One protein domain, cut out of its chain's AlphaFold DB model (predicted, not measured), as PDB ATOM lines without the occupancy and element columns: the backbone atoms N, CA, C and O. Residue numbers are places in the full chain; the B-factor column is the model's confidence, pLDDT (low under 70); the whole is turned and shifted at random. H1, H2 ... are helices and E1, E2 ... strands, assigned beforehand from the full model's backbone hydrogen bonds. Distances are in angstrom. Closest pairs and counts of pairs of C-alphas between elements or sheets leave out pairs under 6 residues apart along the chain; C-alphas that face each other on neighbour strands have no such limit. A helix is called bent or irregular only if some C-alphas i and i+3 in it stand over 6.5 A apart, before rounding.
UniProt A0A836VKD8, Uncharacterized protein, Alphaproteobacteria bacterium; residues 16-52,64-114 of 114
ATOM      1  N   PHE A  16     212.750 226.351 211.177       87.56
ATOM      2  CA  PHE A  16     214.053 226.050 211.745       87.56
ATOM      3  C   PHE A  16     214.923 225.355 210.698       87.56
ATOM      4  O   PHE A  16     214.524 224.339 210.136       87.56
ATOM      5  N   LEU A  17     216.098 225.918 210.427       86.44
ATOM      6  CA  LEU A  17     217.076 225.416 209.467       86.44
ATOM      7  C   LEU A  17     218.318 224.918 210.204       86.44
ATOM      8  O   LEU A  17     218.890 225.655 211.015       86.44
ATOM      9  N   SER A  18     218.763 223.710 209.866       85.94
ATOM     10  CA  SER A  18     220.016 223.124 210.351       85.94
ATOM     11  C   SER A  18     220.696 222.282 209.266       85.94
ATOM     12  O   SER A  18     220.076 221.954 208.254       85.94
ATOM     13  N   ASN A  19     221.976 221.962 209.448       83.25
ATOM     14  CA  ASN A  19     222.758 221.106 208.552       83.25
ATOM     15  C   ASN A  19     223.944 220.454 209.286       83.25
ATOM     16  O   ASN A  19     224.266 220.836 210.412       83.25
ATOM     17  N   ASP A  20     224.620 219.521 208.609       80.31
ATOM     18  CA  ASP A  20     225.797 218.817 209.141       80.31
ATOM     19  C   ASP A  20     227.135 219.457 208.704       80.31
ATOM     20  O   ASP A  20     228.128 219.397 209.430       80.31
ATOM     21  N   ASP A  21     227.145 220.138 207.551       76.81
ATOM     22  CA  ASP A  21     228.332 220.779 206.948       76.81
ATOM     23  C   ASP A  21     228.746 222.094 207.644       76.81
ATOM     24  O   ASP A  21     229.764 222.711 207.315       76.81
ATOM     25  N   GLY A  22     227.932 222.560 208.591       82.56
ATOM     26  CA  GLY A  22     228.171 223.759 209.378       82.56
ATOM     27  C   GLY A  22     227.580 225.051 208.804       82.56
ATOM     28  O   GLY A  22     227.085 225.141 207.676       82.56
ATOM     29  N   ILE A  23     227.639 226.093 209.629       82.88
ATOM     30  CA  ILE A  23     226.942 227.371 209.447       82.88
ATOM     31  C   ILE A  23     227.414 228.172 208.226       82.88
ATOM     32  O   ILE A  23     226.659 228.996 207.703       82.88
ATOM     33  N   ASP A  24     228.644 227.927 207.772       81.12
ATOM     34  CA  ASP A  24     229.231 228.570 206.593       81.12
ATOM     35  C   ASP A  24     228.747 227.923 205.288       81.12
ATOM     36  O   ASP A  24     228.663 228.597 204.261       81.12
ATOM     37  N   ALA A  25     228.362 226.641 205.321       74.94
ATOM     38  CA  ALA A  25     227.711 225.985 204.188       74.94
ATOM     39  C   ALA A  25     226.279 226.511 203.980       74.94
ATOM     40  O   ALA A  25     225.793 226.581 202.847       74.94
ATOM     41  N   LEU A  26     225.633 226.985 205.054       70.50
ATOM     42  CA  LEU A  26     224.394 227.763 205.005       70.50
ATOM     43  C   LEU A  26     224.697 229.212 204.578       70.50
ATOM     44  O   LEU A  26     224.594 230.171 205.353       70.50
ATOM     45  N   GLY A  27     225.114 229.358 203.320       64.06
ATOM     46  CA  GLY A  27     225.408 230.641 202.690       64.06
ATOM     47  C   GLY A  27     224.187 231.575 202.605       64.06
ATOM     48  O   GLY A  27     223.062 231.170 202.922       64.06
ATOM     49  N   PRO A  28     224.383 232.831 202.159       57.69
ATOM     50  CA  PRO A  28     223.307 233.819 202.004       57.69
ATOM     51  C   PRO A  28     222.122 233.288 201.175       57.69
ATOM     52  O   PRO A  28     220.966 233.544 201.518       57.69
ATOM     53  N   ASP A  29     222.403 232.433 200.191       61.09
ATOM     54  CA  ASP A  29     221.424 231.747 199.347       61.09
ATOM     55  C   ASP A  29     220.413 230.874 200.107       61.09
ATOM     56  O   ASP A  29     219.355 230.558 199.567       61.09
ATOM     57  N   CYS A  30     220.706 230.411 201.329       65.12
ATOM     58  CA  CYS A  30     219.782 229.523 202.049       65.12
ATOM     59  C   CYS A  30     218.471 230.226 202.383       65.12
ATOM     60  O   CYS A  30     217.400 229.630 202.267       65.12
ATOM     61  N   ARG A  31     218.546 231.518 202.718       58.97
ATOM     62  CA  ARG A  31     217.348 232.342 202.865       58.97
ATOM     63  C   ARG A  31     216.625 232.476 201.540       58.97
ATOM     64  O   ARG A  31     215.436 232.245 201.523       58.97
ATOM     65  N   GLU A  32     217.307 232.752 200.435       57.25
ATOM     66  CA  GLU A  32     216.655 232.892 199.121       57.25
ATOM     67  C   GLU A  32     216.009 231.587 198.625       57.25
ATOM     68  O   GLU A  32     214.954 231.603 197.990       57.25
ATOM     69  N   ARG A  33     216.609 230.436 198.952       62.31
ATOM     70  CA  ARG A  33     216.111 229.104 198.580       62.31
ATOM     71  C   ARG A  33     214.871 228.695 199.375       62.31
ATOM     72  O   ARG A  33     213.986 228.065 198.801       62.31
ATOM     73  N   VAL A  34     214.788 229.073 200.653       62.69
ATOM     74  CA  VAL A  34     213.628 228.800 201.524       62.69
ATOM     75  C   VAL A  34     212.565 229.906 201.416       62.69
ATOM     76  O   VAL A  34     211.369 229.631 201.409       62.69
ATOM     77  N   ALA A  35     212.982 231.162 201.258       54.84
ATOM     78  CA  ALA A  35     212.151 232.365 201.276       54.84
ATOM     79  C   ALA A  35     211.698 232.811 199.879       54.84
ATOM     80  O   ALA A  35     211.649 234.001 199.577       54.84
ATOM     81  N   ARG A  36     211.228 231.880 199.038       54.72
ATOM     82  CA  ARG A  36     210.424 232.257 197.855       54.72
ATOM     83  C   ARG A  36     209.099 232.960 198.223       54.72
ATOM     84  O   ARG A  36     208.308 233.262 197.334       54.72
ATOM     85  N   ARG A  37     208.832 233.206 199.512       53.53
ATOM     86  CA  ARG A  37     207.646 233.872 200.065       53.53
ATOM     87  C   ARG A  37     208.031 234.786 201.241       53.53
ATOM     88  O   ARG A  37     209.080 234.551 201.841       53.53
ATOM     89  N   PRO A  38     207.207 235.801 201.579       54.59
ATOM     90  CA  PRO A  38     207.504 236.821 202.591       54.59
ATOM     91  C   PRO A  38     207.378 236.260 204.013       54.59
ATOM     92  O   PRO A  38     206.469 236.612 204.762       54.59
ATOM     93  N   ASN A  39     208.256 235.328 204.370       65.00
ATOM     94  CA  ASN A  39     208.337 234.802 205.717       65.00
ATOM     95  C   ASN A  39     209.659 235.219 206.360       65.00
ATOM     96  O   ASN A  39     210.727 234.732 205.992       65.00
ATOM     97  N   ASP A  40     209.565 236.110 207.341       70.06
ATOM     98  CA  ASP A  40     210.729 236.637 208.049       70.06
ATOM     99  C   ASP A  40     211.132 235.764 209.252       70.06
ATOM    100  O   ASP A  40     212.212 235.958 209.820       70.06
ATOM    101  N   ASP A  41     210.301 234.796 209.668       82.94
ATOM    102  CA  ASP A  41     210.500 233.990 210.886       82.94
ATOM    103  C   ASP A  41     211.300 232.699 210.650       82.94
ATOM    104  O   ASP A  41     210.866 231.582 210.943       82.94
ATOM    105  N   ILE A  42     212.505 232.884 210.104       84.19
ATOM    106  CA  ILE A  42     213.468 231.814 209.832       84.19
ATOM    107  C   ILE A  42     214.586 231.847 210.875       84.19
ATOM    108  O   ILE A  42     215.296 232.851 211.018       84.19
ATOM    109  N   TRP A  43     214.763 230.720 211.556       88.12
ATOM    110  CA  TRP A  43     215.811 230.458 212.532       88.12
ATOM    111  C   TRP A  43     216.841 229.514 211.938       88.12
ATOM    112  O   TRP A  43     216.487 228.488 211.372       88.12
ATOM    113  N   ILE A  44     218.114 229.869 212.055       87.94
ATOM    114  CA  ILE A  44     219.229 229.102 211.508       87.94
ATOM    115  C   ILE A  44     220.148 228.731 212.662       87.94
ATOM    116  O   ILE A  44     220.717 229.622 213.301       87.94
ATOM    117  N   VAL A  45     220.302 227.436 212.915       89.25
ATOM    118  CA  VAL A  45     221.204 226.915 213.943       89.25
ATOM    119  C   VAL A  45     221.959 225.729 213.369       89.25
ATOM    120  O   VAL A  45     221.351 224.742 212.964       89.25
ATOM    121  N   ALA A  46     223.281 225.826 213.321       88.94
ATOM    122  CA  ALA A  46     224.131 224.803 212.725       88.94
ATOM    123  C   ALA A  46     225.494 224.722 213.423       88.94
ATOM    124  O   ALA A  46     225.874 225.681 214.109       88.94
ATOM    125  N   PRO A  47     226.249 223.630 213.220       87.06
ATOM    126  CA  PRO A  47     227.610 223.504 213.718       87.06
ATOM    127  C   PRO A  47     228.507 224.657 213.256       87.06
ATOM    128  O   PRO A  47     228.354 225.187 212.159       87.06
ATOM    129  N   GLU A  48     229.476 225.057 214.073       85.19
ATOM    130  CA  GLU A  48     230.439 226.099 213.695       85.19
ATOM    131  C   GLU A  48     231.398 225.642 212.587       85.19
ATOM    132  O   GLU A  48     231.872 226.463 211.806       85.19
ATOM    133  N   LYS A  49     231.674 224.339 212.499       78.50
ATOM    134  CA  LYS A  49     232.556 223.746 211.492       78.50
ATOM    135  C   LYS A  49     231.895 222.535 210.860       78.50
ATOM    136  O   LYS A  49     231.018 221.929 211.466       78.50
ATOM    137  N   ASP A  50     232.375 222.195 209.672       68.38
ATOM    138  CA  ASP A  50     232.009 220.978 208.960       68.38
ATOM    139  C   ASP A  50     232.340 219.745 209.816       68.38
ATOM    140  O   ASP A  50     233.491 219.552 210.221       68.38
ATOM    141  N   GLN A  51     231.314 218.952 210.132       64.44
ATOM    142  CA  GLN A  51     231.433 217.705 210.887       64.44
ATOM    143  C   GLN A  51     231.090 216.487 210.015       64.44
ATOM    144  O   GLN A  51     230.901 215.397 210.555       64.44
ATOM    145  N   SER A  52     231.061 216.617 208.678       56.06
ATOM    146  CA  SER A  52     230.645 215.563 207.733       56.06
ATOM    147  C   SER A  52     231.512 214.287 207.747       56.06
ATOM    148  O   SER A  52     231.240 213.338 207.012       56.06
ATOM    149  N   VAL A  64     228.612 222.760 225.585       71.94
ATOM    150  CA  VAL A  64     228.255 223.173 224.226       71.94
ATOM    151  C   VAL A  64     228.138 224.696 224.209       71.94
ATOM    152  O   VAL A  64     227.337 225.286 224.936       71.94
ATOM    153  N   ARG A  65     228.965 225.352 223.394       82.44
ATOM    154  CA  ARG A  65     228.952 226.811 223.241       82.44
ATOM    155  C   ARG A  65     228.198 227.179 221.978       82.44
ATOM    156  O   ARG A  65     228.317 226.501 220.963       82.44
ATOM    157  N   CYS A  66     227.463 228.284 222.014       87.19
ATOM    158  CA  CYS A  66     226.933 228.897 220.804       87.19
ATOM    159  C   CYS A  66     227.470 230.312 220.616       87.19
ATOM    160  O   CYS A  66     227.796 231.023 221.567       87.19
ATOM    161  N   ARG A  67     227.534 230.722 219.353       88.38
ATOM    162  CA  ARG A  67     227.907 232.059 218.918       88.38
ATOM    163  C   ARG A  67     226.777 232.628 218.074       88.38
ATOM    164  O   ARG A  67     226.406 232.060 217.049       88.38
ATOM    165  N   SER A  68     226.223 233.761 218.500       89.19
ATOM    166  CA  SER A  68     225.229 234.479 217.702       89.19
ATOM    167  C   SER A  68     225.912 235.177 216.524       89.19
ATOM    168  O   SER A  68     226.882 235.912 216.697       89.19
ATOM    169  N   LEU A  69     225.396 234.936 215.321       86.62
ATOM    170  CA  LEU A  69     225.796 235.593 214.072       86.62
ATOM    171  C   LEU A  69     224.762 236.635 213.618       86.62
ATOM    172  O   LEU A  69     224.904 237.245 212.560       86.62
ATOM    173  N   GLY A  70     223.683 236.801 214.382       85.69
ATOM    174  CA  GLY A  70     222.572 237.690 214.084       85.69
ATOM    175  C   GLY A  70     221.329 237.309 214.882       85.69
ATOM    176  O   GLY A  70     221.310 236.304 215.588       85.69
ATOM    177  N   LYS A  71     220.249 238.086 214.727       84.81
ATOM    178  CA  LYS A  71     219.017 237.936 215.530       84.81
ATOM    179  C   LYS A  71     218.419 236.521 215.551       84.81
ATOM    180  O   LYS A  71     217.769 236.168 216.523       84.81
ATOM    181  N   ARG A  72     218.588 235.743 214.478       87.25
ATOM    182  CA  ARG A  72     218.032 234.385 214.314       87.25
ATOM    183  C   ARG A  72     219.032 233.431 213.651       87.25
ATOM    184  O   ARG A  72     218.635 232.516 212.939       87.25
ATOM    185  N   LYS A  73     220.332 233.704 213.797       88.62
ATOM    186  CA  LYS A  73     221.409 232.900 213.206       88.62
ATOM    187  C   LYS A  73     222.439 232.583 214.281       88.62
ATOM    188  O   LYS A  73     223.015 233.507 214.854       88.62
ATOM    189  N   PHE A  74     222.679 231.302 214.525       90.25
ATOM    190  CA  PHE A  74     223.564 230.826 215.583       90.25
ATOM    191  C   PHE A  74     224.475 229.716 215.064       90.25
ATOM    192  O   PHE A  74     224.032 228.816 214.354       90.25
ATOM    193  N   ALA A  75     225.750 229.795 215.430       89.44
ATOM    194  CA  ALA A  75     226.725 228.734 215.241       89.44
ATOM    195  C   ALA A  75     226.901 227.987 216.565       89.44
ATOM    196  O   ALA A  75     226.999 228.628 217.611       89.44
ATOM    197  N   VAL A  76     226.942 226.661 216.535       88.75
ATOM    198  CA  VAL A  76     227.092 225.821 217.727       88.75
ATOM    199  C   VAL A  76     228.409 225.057 217.649       88.75
ATOM    200  O   VAL A  76     228.702 224.373 216.675       88.75
ATOM    201  N   GLN A  77     229.226 225.179 218.686       86.88
ATOM    202  CA  GLN A  77     230.453 224.416 218.846       86.88
ATOM    203  C   GLN A  77     230.096 223.040 219.421       86.88
ATOM    204  O   GLN A  77     230.113 222.836 220.633       86.88
ATOM    205  N   GLY A  78     229.710 222.120 218.539       81.56
ATOM    206  CA  GLY A  78     229.267 220.774 218.891       81.56
ATOM    207  C   GLY A  78     228.912 219.952 217.656       81.56
ATOM    208  O   GLY A  78     229.275 220.307 216.530       81.56
ATOM    209  N   THR A  79     228.203 218.848 217.871       81.94
ATOM    210  CA  THR A  79     227.680 218.001 216.794       81.94
ATOM    211  C   THR A  79     226.441 218.634 216.137       81.94
ATOM    212  O   THR A  79     225.824 219.550 216.700       81.94
ATOM    213  N   PRO A  80     226.016 218.150 214.957       80.50
ATOM    214  CA  PRO A  80     224.737 218.563 214.377       80.50
ATOM    215  C   PRO A  80     223.555 218.300 215.318       80.50
ATOM    216  O   PRO A  80     222.672 219.144 215.466       80.50
ATOM    217  N   THR A  81     223.594 217.192 216.065       82.12
ATOM    218  CA  THR A  81     222.603 216.877 217.101       82.12
ATOM    219  C   THR A  81     222.561 217.943 218.197       82.12
ATOM    220  O   THR A  81     221.479 218.419 218.538       82.12
ATOM    221  N   ASP A  82     223.720 218.371 218.709       84.88
ATOM    222  CA  ASP A  82     223.795 219.434 219.721       84.88
ATOM    223  C   ASP A  82     223.242 220.754 219.178       84.88
ATOM    224  O   ASP A  82     222.561 221.491 219.888       84.88
ATOM    225  N   SER A  83     223.481 221.030 217.893       85.69
ATOM    226  CA  SER A  83     222.983 222.228 217.211       85.69
ATOM    227  C   SER A  83     221.456 222.256 217.155       85.69
ATOM    228  O   SER A  83     220.839 223.268 217.492       85.69
ATOM    229  N   VAL A  84     220.830 221.134 216.792       85.38
ATOM    230  CA  VAL A  84     219.367 221.002 216.765       85.38
ATOM    231  C   VAL A  84     218.781 221.079 218.176       85.38
ATOM    232  O   VAL A  84     217.810 221.807 218.393       85.38
ATOM    233  N   LEU A  85     219.380 220.383 219.147       86.44
ATOM    234  CA  LEU A  85     218.920 220.386 220.538       86.44
ATOM    235  C   LEU A  85     218.996 221.784 221.157       86.44
ATOM    236  O   LEU A  85     217.998 222.261 221.690       86.44
ATOM    237  N   MET A  86     220.132 222.472 221.029       87.12
ATOM    238  CA  MET A  86     220.294 223.859 221.482       87.12
ATOM    239  C   MET A  86     219.294 224.788 220.792       87.12
ATOM    240  O   MET A  86     218.677 225.636 221.434       87.12
ATOM    241  N   GLY A  87     219.095 224.595 219.486       86.56
ATOM    242  CA  GLY A  87     218.110 225.319 218.696       86.56
ATOM    243  C   GLY A  87     216.702 225.229 219.276       86.56
ATOM    244  O   GLY A  87     216.083 226.249 219.563       86.56
ATOM    245  N   ILE A  88     216.204 224.010 219.467       83.81
ATOM    246  CA  ILE A  88     214.819 223.752 219.879       83.81
ATOM    247  C   ILE A  88     214.588 224.030 221.370       83.81
ATOM    248  O   ILE A  88     213.488 224.442 221.743       83.81
ATOM    249  N   LEU A  89     215.583 223.764 222.222       84.19
ATOM    250  CA  LEU A  89     215.423 223.828 223.676       84.19
ATOM    251  C   LEU A  89     215.712 225.212 224.263       84.19
ATOM    252  O   LEU A  89     215.088 225.548 225.265       84.19
ATOM    253  N   ASP A  90     216.624 225.988 223.668       85.00
ATOM    254  CA  ASP A  90     217.166 227.192 224.320       85.00
ATOM    255  C   ASP A  90     217.231 228.429 223.403       85.00
ATOM    256  O   ASP A  90     216.921 229.542 223.824       85.00
ATOM    257  N   LEU A  91     217.581 228.262 222.121       86.19
ATOM    258  CA  LEU A  91     217.827 229.403 221.226       86.19
ATOM    259  C   LEU A  91     216.566 229.931 220.541       86.19
ATOM    260  O   LEU A  91     216.392 231.145 220.417       86.19
ATOM    261  N   VAL A  92     215.690 229.046 220.062       84.56
ATOM    262  CA  VAL A  92     214.435 229.448 219.423       84.56
ATOM    263  C   VAL A  92     213.444 229.826 220.514       84.56
ATOM    264  O   VAL A  92     212.891 228.975 221.207       84.56
ATOM    265  N   SER A  93     213.196 231.128 220.652       76.88
ATOM    266  CA  SER A  93     212.174 231.638 221.569       76.88
ATOM    267  C   SER A  93     210.806 231.035 221.234       76.88
ATOM    268  O   SER A  93     210.552 230.692 220.085       76.88
ATOM    269  N   ALA A  94     209.886 230.940 222.196       74.00
ATOM    270  CA  ALA A  94     208.521 230.496 221.906       74.00
ATOM    271  C   ALA A  94     207.844 231.392 220.836       74.00
ATOM    272  O   ALA A  94     208.150 232.589 220.755       74.00
ATOM    273  N   PRO A  95     206.930 230.863 219.996       78.81
ATOM    274  CA  PRO A  95     206.528 229.456 219.852       78.81
ATOM    275  C   PRO A  95     207.592 228.548 219.200       78.81
ATOM    276  O   PRO A  95     208.524 229.012 218.549       78.81
ATOM    277  N   ARG A  96     207.436 227.228 219.365       81.75
ATOM    278  CA  ARG A  96     208.285 226.227 218.693       81.75
ATOM    279  C   ARG A  96     208.179 226.339 217.163       81.75
ATOM    280  O   ARG A  96     207.146 226.796 216.669       81.75
ATOM    281  N   PRO A  97     209.216 225.924 216.414       84.00
ATOM    282  CA  PRO A  97     209.162 225.916 214.960       84.00
ATOM    283  C   PRO A  97     208.039 225.007 214.449       84.00
ATOM    284  O   PRO A  97     207.793 223.935 214.997       84.00
ATOM    285  N   ASN A  98     207.359 225.455 213.397       83.38
ATOM    286  CA  ASN A  98     206.325 224.687 212.704       83.38
ATOM    287  C   ASN A  98     206.915 223.718 211.677       83.38
ATOM    288  O   ASN A  98     206.227 222.798 211.248       83.38
ATOM    289  N   LEU A  99     208.150 223.975 211.247       81.75
ATOM    290  CA  LEU A  99     208.837 223.221 210.215       81.75
ATOM    291  C   LEU A  99     210.325 223.146 210.541       81.75
ATOM    292  O   LEU A  99     210.953 224.187 210.757       81.75
ATOM    293  N   VAL A 100     210.887 221.938 210.532       81.69
ATOM    294  CA  VAL A 100     212.332 221.718 210.594       81.69
ATOM    295  C   VAL A 100     212.813 221.297 209.210       81.69
ATOM    296  O   VAL A 100     212.333 220.323 208.632       81.69
ATOM    297  N   LEU A 101     213.763 222.051 208.663       79.75
ATOM    298  CA  LEU A 101     214.469 221.691 207.440       79.75
ATOM    299  C   LEU A 101     215.913 221.362 207.801       79.75
ATOM    300  O   LEU A 101     216.648 222.216 208.305       79.75
ATOM    301  N   SER A 102     216.306 220.124 207.518       74.94
ATOM    302  CA  SER A 102     217.692 219.679 207.606       74.94
ATOM    303  C   SER A 102     218.247 219.472 206.196       74.94
ATOM    304  O   SER A 102     217.648 218.771 205.377       74.94
ATOM    305  N   GLY A 103     219.344 220.155 205.876       68.62
ATOM    306  CA  GLY A 103     219.959 220.213 204.540       68.62
ATOM    307  C   GLY A 103     220.745 221.520 204.391       68.62
ATOM    308  O   GLY A 103     220.574 222.437 205.180       68.62
ATOM    309  N   ILE A 104     221.678 221.736 203.471       61.41
ATOM    310  CA  ILE A 104     222.071 221.125 202.200       61.41
ATOM    311  C   ILE A 104     223.435 220.459 202.422       61.41
ATOM    312  O   ILE A 104     224.338 221.134 202.910       61.41
ATOM    313  N   ASN A 105     223.606 219.197 202.030       55.34
ATOM    314  CA  ASN A 105     224.939 218.587 202.007       55.34
ATOM    315  C   ASN A 105     225.665 219.029 200.730       55.34
ATOM    316  O   ASN A 105     225.049 219.058 199.657       55.34
ATOM    317  N   ARG A 106     226.959 219.353 200.808       47.16
ATOM    318  CA  ARG A 106     227.841 219.627 199.658       47.16
ATOM    319  C   ARG A 106     227.759 218.480 198.635       47.16
ATOM    320  O   ARG A 106     228.500 217.510 198.711       47.16
ATOM    321  N   GLY A 107     226.835 218.586 197.676       43.28
ATOM    322  CA  GLY A 107     226.586 217.567 196.647       43.28
ATOM    323  C   GLY A 107     225.113 217.284 196.318       43.28
ATOM    324  O   GLY A 107     224.851 216.674 195.284       43.28
ATOM    325  N   GLY A 108     224.143 217.741 197.123       47.41
ATOM    326  CA  GLY A 108     222.717 217.477 196.877       47.41
ATOM    327  C   GLY A 108     221.802 218.624 197.303       47.41
ATOM    328  O   GLY A 108     221.793 219.020 198.460       47.41
ATOM    329  N   ALA A 109     220.988 219.135 196.376       48.75
ATOM    330  CA  ALA A 109     220.045 220.240 196.602       48.75
ATOM    331  C   ALA A 109     218.720 219.809 197.273       48.75
ATOM    332  O   ALA A 109     217.688 220.457 197.087       48.75
ATOM    333  N   THR A 110     218.728 218.698 198.010       56.53
ATOM    334  CA  THR A 110     217.525 218.129 198.625       56.53
ATOM    335  C   THR A 110     217.474 218.522 200.093       56.53
ATOM    336  O   THR A 110     218.381 218.203 200.857       56.53
ATOM    337  N   TRP A 111     216.400 219.203 200.481       61.88
ATOM    338  CA  TRP A 111     216.058 219.420 201.881       61.88
ATOM    339  C   TRP A 111     215.266 218.224 202.395       61.88
ATOM    340  O   TRP A 111     214.319 217.787 201.736       61.88
ATOM    341  N   THR A 112     215.615 217.733 203.576       63.31
ATOM    342  CA  THR A 112     214.768 216.791 204.303       63.31
ATOM    343  C   THR A 112     213.836 217.591 205.204       63.31
ATOM    344  O   THR A 112     214.284 218.416 206.002       63.31
ATOM    345  N   ILE A 113     212.534 217.365 205.038       62.12
ATOM    346  CA  ILE A 113     211.479 217.950 205.867       62.12
ATOM    347  C   ILE A 113     211.192 216.976 207.009       62.12
ATOM    348  O   ILE A 113     210.978 215.789 206.754       62.12
ATOM    349  N   THR A 114     211.201 217.451 208.252       58.09
ATOM    350  CA  THR A 114     210.836 216.662 209.442       58.09
ATOM    351  C   THR A 114     209.949 217.474 210.374       58.09
ATOM    352  O   THR A 114     210.078 218.722 210.394       58.09
TER     353      THR A 114
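This is residues 16 to 52 and 64 to 114 of the 114 residues of an uncharacterized protein of Alphaproteobacteria bacterium (UniProt A0A836VKD8). A twisted five-stranded sheet makes a wall, with the helix H2 lying slantwise over one face; the short helix H1 only grazes the sheet. After the edge strand E5, residues 103 to 114 make a long loop, in which residues 112 to 113 come back to pair with E5. The printed part has 88 residues, under half of them in named elements, which follow the chain as E1, H1, E2, E3, E4, H2, E5. The mixed sheet runs E3, E4, E2, E1, E5, and the class is mixed, helices and strands. The whole is compact, with a radius of gyration of the C-alphas of 11.9 A and spans of 33 by 33 by 23 A.

Start at E2, residues 42 to 47, an inner strand. It is parallel to E1, residues 16 to 18, at 24 degrees, and N 17 is 2.8 A from O 43, within hydrogen-bond range. E1 is parallel to the edge strand E5, residues 99 to 102, at 9 degrees, with N 101 and O 16 at 2.8 A. On the other side of E2, E4, residues 73 to 77, is parallel to it at 18 degrees, with N 76 and O 46 at 2.8 A. E4 forms a hairpin with the edge strand E3, residues 65 to 70, antiparallel at 158 degrees; look at N 67 and O 75, 2.8 A. The sheet is twisted, its C-alphas lying up to 4.3 A off the best plane. H2, residues 80 to 91, is on one face of this sheet, an arrangement of two layers, at a height of 6.8 A. It lies over E2, slantwise to the strands at 40 degrees on the local plane; the closest C-alphas of the two, Ala 46 and Ser 83, are 5.3 A apart. H2 is irregular, but only just: C-alphas 88 and 91 are 6.54 A apart. H1, residues 29 to 34, only grazes the sheet with its residues 30 to 34. E1, H1, E2 make a strand-helix-strand unit, two parallel neighbour strands joined through a helix; E4, H2, E5 make a split one, with E2 and E1 between its strands. Both crossovers are right-handed. In H1 every O i to N i+4 pair is within hydrogen-bond range, in H2 7 of 8.

Find C-alpha 16, where E1 begins, at (214.053, 226.050, 211.745). E2 is 16.9 A long, E3 15.6 A, H2 14.6 A and E4 13.6 A. E5 ends at C-alpha 102, (217.692, 219.679, 207.606).

The farthest C-alphas, of Ala 94 and Gly 107, are 33.6 A apart. Residues 53 to 63 are not printed, and C-alphas 52 and 64 stand 18.3 A apart across the cut. Of the links printed whole, none is long. The mean pLDDT of the printed part is 75.4, and residues 27 to 39, 50 to 52 and 103 to 114 are under 70.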